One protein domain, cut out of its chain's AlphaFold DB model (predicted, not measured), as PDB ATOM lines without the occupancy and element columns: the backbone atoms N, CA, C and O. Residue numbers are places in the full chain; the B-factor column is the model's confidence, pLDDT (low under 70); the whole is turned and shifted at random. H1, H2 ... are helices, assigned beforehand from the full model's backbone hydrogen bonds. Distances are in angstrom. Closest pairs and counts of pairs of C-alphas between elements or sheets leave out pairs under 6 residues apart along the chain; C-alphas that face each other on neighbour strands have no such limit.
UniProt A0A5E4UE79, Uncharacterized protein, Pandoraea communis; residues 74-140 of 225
ATOM      1  N   ASN A  74     154.057 226.811 282.982       98.00
ATOM      2  CA  ASN A  74     154.125 228.054 282.207       98.00
ATOM      3  C   ASN A  74     152.876 228.944 282.313       98.00
ATOM      4  O   ASN A  74     152.983 230.158 282.154       98.00
ATOM      5  N   TRP A  75     151.708 228.364 282.595       97.25
ATOM      6  CA  TRP A  75     150.442 229.093 282.683       97.25
ATOM      7  C   TRP A  75     150.337 229.933 283.960       97.25
ATOM      8  O   TRP A  75     149.868 231.057 283.908       97.25
ATOM      9  N   TRP A  76     150.792 229.431 285.111       98.00
ATOM     10  CA  TRP A  76     150.628 230.141 286.389       98.00
ATOM     11  C   TRP A  76     151.922 230.769 286.906       98.00
ATOM     12  O   TRP A  76     151.859 231.765 287.621       98.00
ATOM     13  N   ALA A  77     153.096 230.244 286.535       98.19
ATOM     14  CA  ALA A  77     154.380 230.727 287.049       98.19
ATOM     15  C   ALA A  77     154.602 232.223 286.783       98.19
ATOM     16  O   ALA A  77     155.174 232.925 287.612       98.19
ATOM     17  N   VAL A  78     154.091 232.730 285.659       98.06
ATOM     18  CA  VAL A  78     154.211 234.139 285.254       98.06
ATOM     19  C   VAL A  78     153.551 235.123 286.224       98.06
ATOM     20  O   VAL A  78     153.914 236.298 286.229       98.06
ATOM     21  N   LEU A  79     152.603 234.655 287.047       98.25
ATOM     22  CA  LEU A  79     151.949 235.453 288.090       98.25
ATOM     23  C   LEU A  79     152.879 235.737 289.274       98.25
ATOM     24  O   LEU A  79     152.611 236.643 290.052       98.25
ATOM     25  N   LEU A  80     153.963 234.968 289.405       98.44
ATOM     26  CA  LEU A  80     154.961 235.111 290.466       98.44
ATOM     27  C   LEU A  80     156.192 235.904 290.017       98.44
ATOM     28  O   LEU A  80     157.166 235.981 290.763       98.44
ATOM     29  N   ALA A  81     156.187 236.432 288.792       98.12
ATOM     30  CA  ALA A  81     157.298 237.225 288.297       98.12
ATOM     31  C   ALA A  81     157.358 238.588 288.992       98.12
ATOM     32  O   ALA A  81     156.329 239.247 289.151       98.12
ATOM     33  N   ASP A  82     158.568 239.006 289.350       97.88
ATOM     34  CA  ASP A  82     158.833 240.325 289.916       97.88
ATOM     35  C   ASP A  82     158.668 241.458 288.879       97.88
ATOM     36  O   ASP A  82     158.293 241.244 287.713       97.88
ATOM     37  N   ASP A  83     158.925 242.689 289.324       95.81
ATOM     38  CA  ASP A  83     158.810 243.899 288.502       95.81
ATOM     39  C   ASP A  83     159.802 243.918 287.329       95.81
ATOM     40  O   ASP A  83     159.511 244.498 286.279       95.81
ATOM     41  N   ASP A  84     160.926 243.208 287.457       96.69
ATOM     42  CA  ASP A  84     161.927 243.039 286.401       96.69
ATOM     43  C   ASP A  84     161.581 241.890 285.437       96.69
ATOM     44  O   ASP A  84     162.266 241.680 284.428       96.69
ATOM     45  N   GLY A  85     160.505 241.151 285.716       97.56
ATOM     46  CA  GLY A  85     160.069 240.005 284.930       97.56
ATOM     47  C   GLY A  85     160.902 238.754 285.201       97.56
ATOM     48  O   GLY A  85     161.072 237.930 284.304       97.56
ATOM     49  N   ASN A  86     161.454 238.588 286.398       98.38
ATOM     50  CA  ASN A  86     162.119 237.356 286.806       98.38
ATOM     51  C   ASN A  86     161.215 236.510 287.696       98.38
ATOM     52  O   ASN A  86     160.541 236.996 288.599       98.38
ATOM     53  N   LEU A  87     161.243 235.204 287.462       98.50
ATOM     54  CA  LEU A  87     160.643 234.213 288.338       98.50
ATOM     55  C   LEU A  87     161.464 234.072 289.633       98.50
ATOM     56  O   LEU A  87     162.695 234.264 289.628       98.50
ATOM     57  N   PRO A  88     160.821 233.664 290.746       98.06
ATOM     58  CA  PRO A  88     161.530 233.361 291.980       98.06
ATOM     59  C   PRO A  88     162.567 232.258 291.738       98.06
ATOM     60  O   PRO A  88     162.409 231.419 290.852       98.06
ATOM     61  N   ARG A  89     163.643 232.238 292.536       96.69
ATOM     62  CA  ARG A  89     164.826 231.385 292.287       96.69
ATOM     63  C   ARG A  89     164.494 229.915 292.009       96.69
ATOM     64  O   ARG A  89     165.085 229.327 291.114       96.69
ATOM     65  N   TRP A  90     163.533 229.344 292.730       96.69
ATOM     66  CA  TRP A  90     163.119 227.946 292.573       96.69
ATOM     67  C   TRP A  90     162.346 227.664 291.269       96.69
ATOM     68  O   TRP A  90     162.256 226.511 290.864       96.69
ATOM     69  N   LEU A  91     161.841 228.695 290.582       97.69
ATOM     70  CA  LEU A  91     161.212 228.612 289.259       97.69
ATOM     71  C   LEU A  91     162.143 229.014 288.111       97.69
ATOM     72  O   LEU A  91     161.763 228.872 286.949       97.69
ATOM     73  N   ARG A  92     163.371 229.473 288.386       96.50
ATOM     74  CA  ARG A  92     164.310 229.896 287.331       96.50
ATOM     75  C   ARG A  92     164.726 228.772 286.385       96.50
ATOM     76  O   ARG A  92     165.171 229.060 285.282       96.50
ATOM     77  N   TRP A  93     164.513 227.513 286.758       97.19
ATOM     78  CA  TRP A  93     164.641 226.363 285.856       97.19
ATOM     79  C   TRP A  93     163.723 226.467 284.628       97.19
ATOM     80  O   TRP A  93     164.064 225.978 283.555       97.19
ATOM     81  N   PHE A  94     162.570 227.122 284.775       97.62
ATOM     82  CA  PHE A  94     161.569 227.281 283.720       97.62
ATOM     83  C   PHE A  94     161.700 228.594 282.952       97.62
ATOM     84  O   PHE A  94     161.123 228.724 281.878       97.62
ATOM     85  N   GLN A  95     162.477 229.542 283.473       97.81
ATOM     86  CA  GLN A  95     162.792 230.797 282.806       97.81
ATOM     87  C   GLN A  95     163.992 230.627 281.867       97.81
ATOM     88  O   GLN A  95     164.856 229.781 282.079       97.81
ATOM     89  N   THR A  96     164.078 231.475 280.847       97.00
ATOM     90  CA  THR A  96     165.306 231.699 280.078       97.00
ATOM     91  C   THR A  96     166.462 232.128 280.989       97.00
ATOM     92  O   THR A  96     166.299 233.002 281.835       97.00
ATOM     93  N   PHE A  97     167.642 231.522 280.847       96.12
ATOM     94  CA  PHE A  97     168.789 231.837 281.712       96.12
ATOM     95  C   PHE A  97     169.452 233.184 281.375       96.12
ATOM     96  O   PHE A  97     170.154 233.747 282.212       96.12
ATOM     97  N   ASP A  98     169.246 233.678 280.154       95.31
ATOM     98  CA  ASP A  98     169.865 234.871 279.573       95.31
ATOM     99  C   ASP A  98     168.907 236.065 279.453       95.31
ATOM    100  O   ASP A  98     169.320 237.137 279.016       95.31
ATOM    101  N   ALA A  99     167.643 235.904 279.849       96.44
ATOM    102  CA  ALA A  99     166.629 236.941 279.714       96.44
ATOM    103  C   ALA A  99     165.516 236.824 280.769       96.44
ATOM    104  O   ALA A  99     165.229 235.741 281.290       96.44
ATOM    105  N   SER A 100     164.854 237.945 281.064       97.56
ATOM    106  CA  SER A 100     163.599 237.971 281.830       97.56
ATOM    107  C   SER A 100     162.433 237.439 280.986       97.56
ATOM    108  O   SER A 100     162.523 237.376 279.759       97.56
ATOM    109  N   ILE A 101     161.299 237.101 281.609       98.19
ATOM    110  CA  ILE A 101     160.093 236.699 280.861       98.19
ATOM    111  C   ILE A 101     159.386 237.867 280.159       98.19
ATOM    112  O   ILE A 101     158.463 237.649 279.376       98.19
ATOM    113  N   ASP A 102     159.846 239.098 280.391       98.25
ATOM    114  CA  ASP A 102     159.406 240.291 279.663       98.25
ATOM    115  C   ASP A 102     160.162 240.519 278.346       98.25
ATOM    116  O   ASP A 102     159.728 241.335 277.529       98.25
ATOM    117  N   ALA A 103     161.246 239.776 278.095       97.50
ATOM    118  CA  ALA A 103     162.026 239.862 276.860       97.50
ATOM    119  C   ALA A 103     161.173 239.685 275.596       97.50
ATOM    120  O   ALA A 103     161.422 240.326 274.582       97.50
ATOM    121  N   GLY A 104     160.089 238.904 275.665       96.00
ATOM    122  CA  GLY A 104     159.178 238.729 274.535       96.00
ATOM    123  C   GLY A 104     158.664 240.050 273.948       96.00
ATOM    124  O   GLY A 104     158.726 240.251 272.740       96.00
ATOM    125  N   TRP A 105     158.188 240.980 274.781       96.94
ATOM    126  CA  TRP A 105     157.694 242.276 274.297       96.94
ATOM    127  C   TRP A 105     158.761 243.379 274.325       96.94
ATOM    128  O   TRP A 105     158.628 244.350 273.583       96.94
ATOM    129  N   LYS A 106     159.811 243.243 275.150       97.50
ATOM    130  CA  LYS A 106     160.934 244.196 275.200       97.50
ATOM    131  C   LYS A 106     161.858 244.076 273.982       97.50
ATOM    132  O   LYS A 106     162.284 245.097 273.454       97.50
ATOM    133  N   ASP A 107     162.074 242.858 273.486       96.50
ATOM    134  CA  ASP A 107     163.039 242.563 272.415       96.50
ATOM    135  C   ASP A 107     162.365 242.395 271.040       96.50
ATOM    136  O   ASP A 107     162.979 241.934 270.080       96.50
ATOM    137  N   GLY A 108     161.080 242.749 270.934       95.12
ATOM    138  CA  GLY A 108     160.356 242.803 269.661       95.12
ATOM    139  C   GLY A 108     159.808 241.472 269.138       95.12
ATOM    140  O   GLY A 108     159.379 241.415 267.988       95.12
ATOM    141  N   TYR A 109     159.760 240.409 269.950       95.12
ATOM    142  CA  TYR A 109     159.071 239.165 269.563       95.12
ATOM    143  C   TYR A 109     157.544 239.311 269.578       95.12
ATOM    144  O   TYR A 109     156.850 238.639 268.817       95.12
ATOM    145  N   PHE A 110     157.029 240.188 270.440       97.19
ATOM    146  CA  PHE A 110     155.622 240.564 270.548       97.19
ATOM    147  C   PHE A 110     155.482 242.092 270.471       97.19
ATOM    148  O   PHE A 110     156.448 242.808 270.751       97.19
ATOM    149  N   PRO A 111     154.292 242.630 270.143       97.88
ATOM    150  CA  PRO A 111     154.082 244.074 270.134       97.88
ATOM    151  C   PRO A 111     154.411 244.699 271.496       97.88
ATOM    152  O   PRO A 111     153.876 244.278 272.520       97.88
ATOM    153  N   ALA A 112     155.223 245.760 271.512       97.69
ATOM    154  CA  ALA A 112     155.648 246.426 272.750       97.69
ATOM    155  C   ALA A 112     154.465 246.889 273.628       97.69
ATOM    156  O   ALA A 112     154.546 246.903 274.856       97.69
ATOM    157  N   ALA A 113     153.325 247.220 273.007       97.62
ATOM    158  CA  ALA A 113     152.099 247.590 273.710       97.62
ATOM    159  C   ALA A 113     151.563 246.481 274.636       97.62
ATOM    160  O   ALA A 113     150.870 246.798 275.599       97.62
ATOM    161  N   TRP A 114     151.902 245.210 274.396       97.62
ATOM    162  CA  TRP A 114     151.456 244.089 275.228       97.62
ATOM    163  C   TRP A 114     152.045 244.143 276.639       97.62
ATOM    164  O   TRP A 114     151.419 243.653 277.570       97.62
ATOM    165  N   GLY A 115     153.184 244.814 276.839       96.50
ATOM    166  CA  GLY A 115     153.756 245.033 278.168       96.50
ATOM    167  C   GLY A 115     152.950 245.990 279.058       96.50
ATOM    168  O   GLY A 115     153.195 246.031 280.266       96.50
ATOM    169  N   LYS A 116     151.996 246.767 278.513       96.06
ATOM    170  CA  LYS A 116     151.270 247.800 279.279       96.06
ATOM    171  C   LYS A 116     150.050 247.248 280.033       96.06
ATOM    172  O   LYS A 116     150.037 247.380 281.256       96.06
ATOM    173  N   PRO A 117     149.039 246.627 279.388       97.50
ATOM    174  CA  PRO A 117     147.889 246.088 280.108       97.50
ATOM    175  C   PRO A 117     148.286 244.827 280.894       97.50
ATOM    176  O   PRO A 117     148.919 243.947 280.309       97.50
ATOM    177  N   PRO A 118     147.870 244.664 282.165       97.12
ATOM    178  CA  PRO A 118     148.248 243.500 282.973       97.12
ATOM    179  C   PRO A 118     147.924 242.145 282.323       97.12
ATOM    180  O   PRO A 118     148.751 241.238 282.336       97.12
ATOM    181  N   HIS A 119     146.754 242.017 281.690       97.38
ATOM    182  CA  HIS A 119     146.342 240.778 281.022       97.38
ATOM    183  C   HIS A 119     147.177 240.473 279.767       97.38
ATOM    184  O   HIS A 119     147.547 239.324 279.544       97.38
ATOM    185  N   MET A 120     147.535 241.488 278.970       98.19
ATOM    186  CA  MET A 120     148.415 241.287 277.811       98.19
ATOM    187  C   MET A 120     149.851 241.001 278.243       98.19
ATOM    188  O   MET A 120     150.516 240.180 277.617       98.19
ATOM    189  N   ARG A 121     150.313 241.608 279.345       97.81
ATOM    190  CA  ARG A 121     151.627 241.314 279.920       97.81
ATOM    191  C   ARG A 121     151.689 239.862 280.376       97.81
ATOM    192  O   ARG A 121     152.653 239.174 280.063       97.81
ATOM    193  N   TYR A 122     150.645 239.378 281.049       98.19
ATOM    194  CA  TYR A 122     150.501 237.966 281.399       98.19
ATOM    195  C   TYR A 122     150.599 237.062 280.159       98.19
ATOM    196  O   TYR A 122     151.416 236.143 280.143       98.19
ATOM    197  N   VAL A 123     149.840 237.360 279.095       98.25
ATOM    198  CA  VAL A 123     149.875 236.580 277.844       98.25
ATOM    199  C   VAL A 123     151.271 236.603 277.216       98.25
ATOM    200  O   VAL A 123     151.789 235.549 276.857       98.25
ATOM    201  N   ALA A 124     151.916 237.768 277.129       98.25
ATOM    202  CA  ALA A 124     153.262 237.905 276.574       98.25
ATOM    203  C   ALA A 124     154.294 237.075 277.357       98.25
ATOM    204  O   ALA A 124     155.072 236.332 276.762       98.25
ATOM    205  N   ARG A 125     154.261 237.151 278.692       98.31
ATOM    206  CA  ARG A 125     155.128 236.369 279.584       98.31
ATOM    207  C   ARG A 125     154.895 234.863 279.423       98.31
ATOM    208  O   ARG A 125     155.849 234.094 279.319       98.31
ATOM    209  N   MET A 126     153.633 234.437 279.346       98.31
ATOM    210  CA  MET A 126     153.261 233.031 279.146       98.31
ATOM    211  C   MET A 126     153.760 232.513 277.791       98.31
ATOM    212  O   MET A 126     154.384 231.455 277.725       98.31
ATOM    213  N   LEU A 127     153.539 233.270 276.710       98.12
ATOM    214  CA  LEU A 127     154.019 232.913 275.373       98.12
ATOM    215  C   LEU A 127     155.550 232.872 275.300       98.12
ATOM    216  O   LEU A 127     156.103 232.013 274.615       98.12
ATOM    217  N   TRP A 128     156.245 233.747 276.032       98.25
ATOM    218  CA  TRP A 128     157.702 233.695 276.139       98.25
ATOM    219  C   TRP A 128     158.195 232.390 276.774       98.25
ATOM    220  O   TRP A 128     159.108 231.750 276.239       98.25
ATOM    221  N   LEU A 129     157.564 231.958 277.872       98.06
ATOM    222  CA  LEU A 129     157.868 230.676 278.510       98.06
ATOM    223  C   LEU A 129     157.515 229.483 277.614       98.06
ATOM    224  O   LEU A 129     158.266 228.514 277.564       98.06
ATOM    225  N   LEU A 130     156.409 229.541 276.864       97.25
ATOM    226  CA  LEU A 130     156.034 228.494 275.902       97.25
ATOM    227  C   LEU A 130     156.992 228.407 274.707       97.25
ATOM    228  O   LEU A 130     157.171 227.330 274.148       97.25
ATOM    229  N   ARG A 131     157.633 229.517 274.330       95.44
ATOM    230  CA  ARG A 131     158.680 229.540 273.299       95.44
ATOM    231  C   ARG A 131     159.996 228.934 273.793       95.44
ATOM    232  O   ARG A 131     160.744 228.385 272.987       95.44
ATOM    233  N   ASN A 132     160.288 229.045 275.088       95.38
ATOM    234  CA  ASN A 132     161.535 228.579 275.699       95.38
ATOM    235  C   ASN A 132     161.268 227.734 276.969       95.38
ATOM    236  O   ASN A 132     161.731 228.094 278.055       95.38
ATOM    237  N   PRO A 133     160.498 226.635 276.871       96.56
ATOM    238  CA  PRO A 133     160.072 225.881 278.043       96.56
ATOM    239  C   PRO A 133     161.269 225.198 278.705       96.56
ATOM    240  O   PRO A 133     162.068 224.570 278.019       96.56
ATOM    241  N   ALA A 134     161.379 225.308 280.032       96.69
ATOM    242  CA  ALA A 134     162.465 224.698 280.811       96.69
ATOM    243  C   ALA A 134     163.887 225.136 280.396       96.69
ATOM    244  O   ALA A 134     164.855 224.426 280.650       96.69
ATOM    245  N   TYR A 135     164.053 226.311 279.781       96.12
ATOM    246  CA  TYR A 135     165.349 226.668 279.197       96.12
ATOM    247  C   TYR A 135     166.465 226.868 280.236       96.12
ATOM    248  O   TYR A 135     167.637 226.603 279.971       96.12
ATOM    249  N   GLY A 136     166.107 227.295 281.448       97.25
ATOM    250  CA  GLY A 136     167.028 227.373 282.574       97.25
ATOM    251  C   GLY A 136     167.517 225.999 283.026       97.25
ATOM    252  O   GLY A 136     168.657 225.878 283.454       97.25
ATOM    253  N   LEU A 137     166.703 224.952 282.903       96.94
ATOM    254  CA  LEU A 137     167.083 223.573 283.209       96.94
ATOM    255  C   LEU A 137     168.122 223.048 282.207       96.94
ATOM    256  O   LEU A 137     169.141 222.497 282.634       96.94
ATOM    257  N   ASP A 138     167.940 223.332 280.917       97.19
ATOM    258  CA  ASP A 138     168.904 222.970 279.869       97.19
ATOM    259  C   ASP A 138     170.286 223.591 280.088       97.19
ATOM    260  O   ASP A 138     171.299 223.007 279.705       97.19
ATOM    261  N   TYR A 139     170.319 224.778 280.692       97.25
ATOM    262  CA  TYR A 139     171.537 225.511 281.006       97.25
ATOM    263  C   TYR A 139     172.130 225.077 282.349       97.25
ATOM    264  O   TYR A 139     173.213 224.505 282.403       97.25
ATOM    265  N   TRP A 140     171.393 225.277 283.440       95.81
ATOM    266  CA  TRP A 140     171.916 225.136 284.794       95.81
ATOM    267  C   TRP A 140     172.074 223.697 285.260       95.81
ATOM    268  O   TRP A 140     172.962 223.415 286.067       95.81
TER     269      TRP A 140
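Overview. This is residues 74 to 140 of the 225 residues of an uncharacterized protein of Pandoraea communis (UniProt A0A5E4UE79). One longer helix, H4, forms the middle of a small elongated body; the one-turn helices H1, H2 and H3 pack on it, a long loop of residues 81 to 102 joins H1 to H2, and H5 lies at one end of the long axis, touching no helix. The printed part has 67 residues with five named helices, H1 to H5 in chain order, and no named strand. The class is all helix, though under half of the residues, 32 of 67, are in named elements. The whole is compact, with a radius of gyration of the C-alphas of 10.7 A, and spans 32 by 20 by 18 A.

Arrangement. H1, residues 77 to 80, touches the hub H4, residues 118 to 131, at residues 122 to 126 alone; their closest C-alphas, of Val 78 and Arg 125, are 6.2 A apart. H2, residues 103 to 106, touches H4 at residues 124 to 128 alone, closest at the C-alphas of Gly 104 and Trp 128, 5.5 A. H3, residues 112 to 115, touches H2 only at the corner, closest at the C-alphas of Trp 105 and Ala 112, 4.9 A. H3 also touches H4 only at the corner, at residues 120 to 124 of H4 alone, with the C-alphas of Gly 115 and Arg 121 closest at 4.6 A. H5, residues 135 to 140, is apart from H1, H2, H3 and H4. In H4 and H5 every O i to N i+4 pair is within hydrogen-bond range; H1, H2 and H3 are too short for such a pair, and each has its one O i to N i+3 pair within range.

Along the chain. H1 begins at C-alpha 77, (154.380, 230.727, 287.049). H4 measures 19.9 A from C-alpha 118 to C-alpha 131, and H5 8.8 A, ending at C-alpha 140, (171.916, 225.136, 284.794).

Size, cuts and confidence. The C-alphas farthest apart, of Pro 117 and Trp 140, are 32.2 A apart. The link from H1 to H2 is long, and the other three are tight. The printed part has no cut, and no printed residue is under 70 in pLDDT.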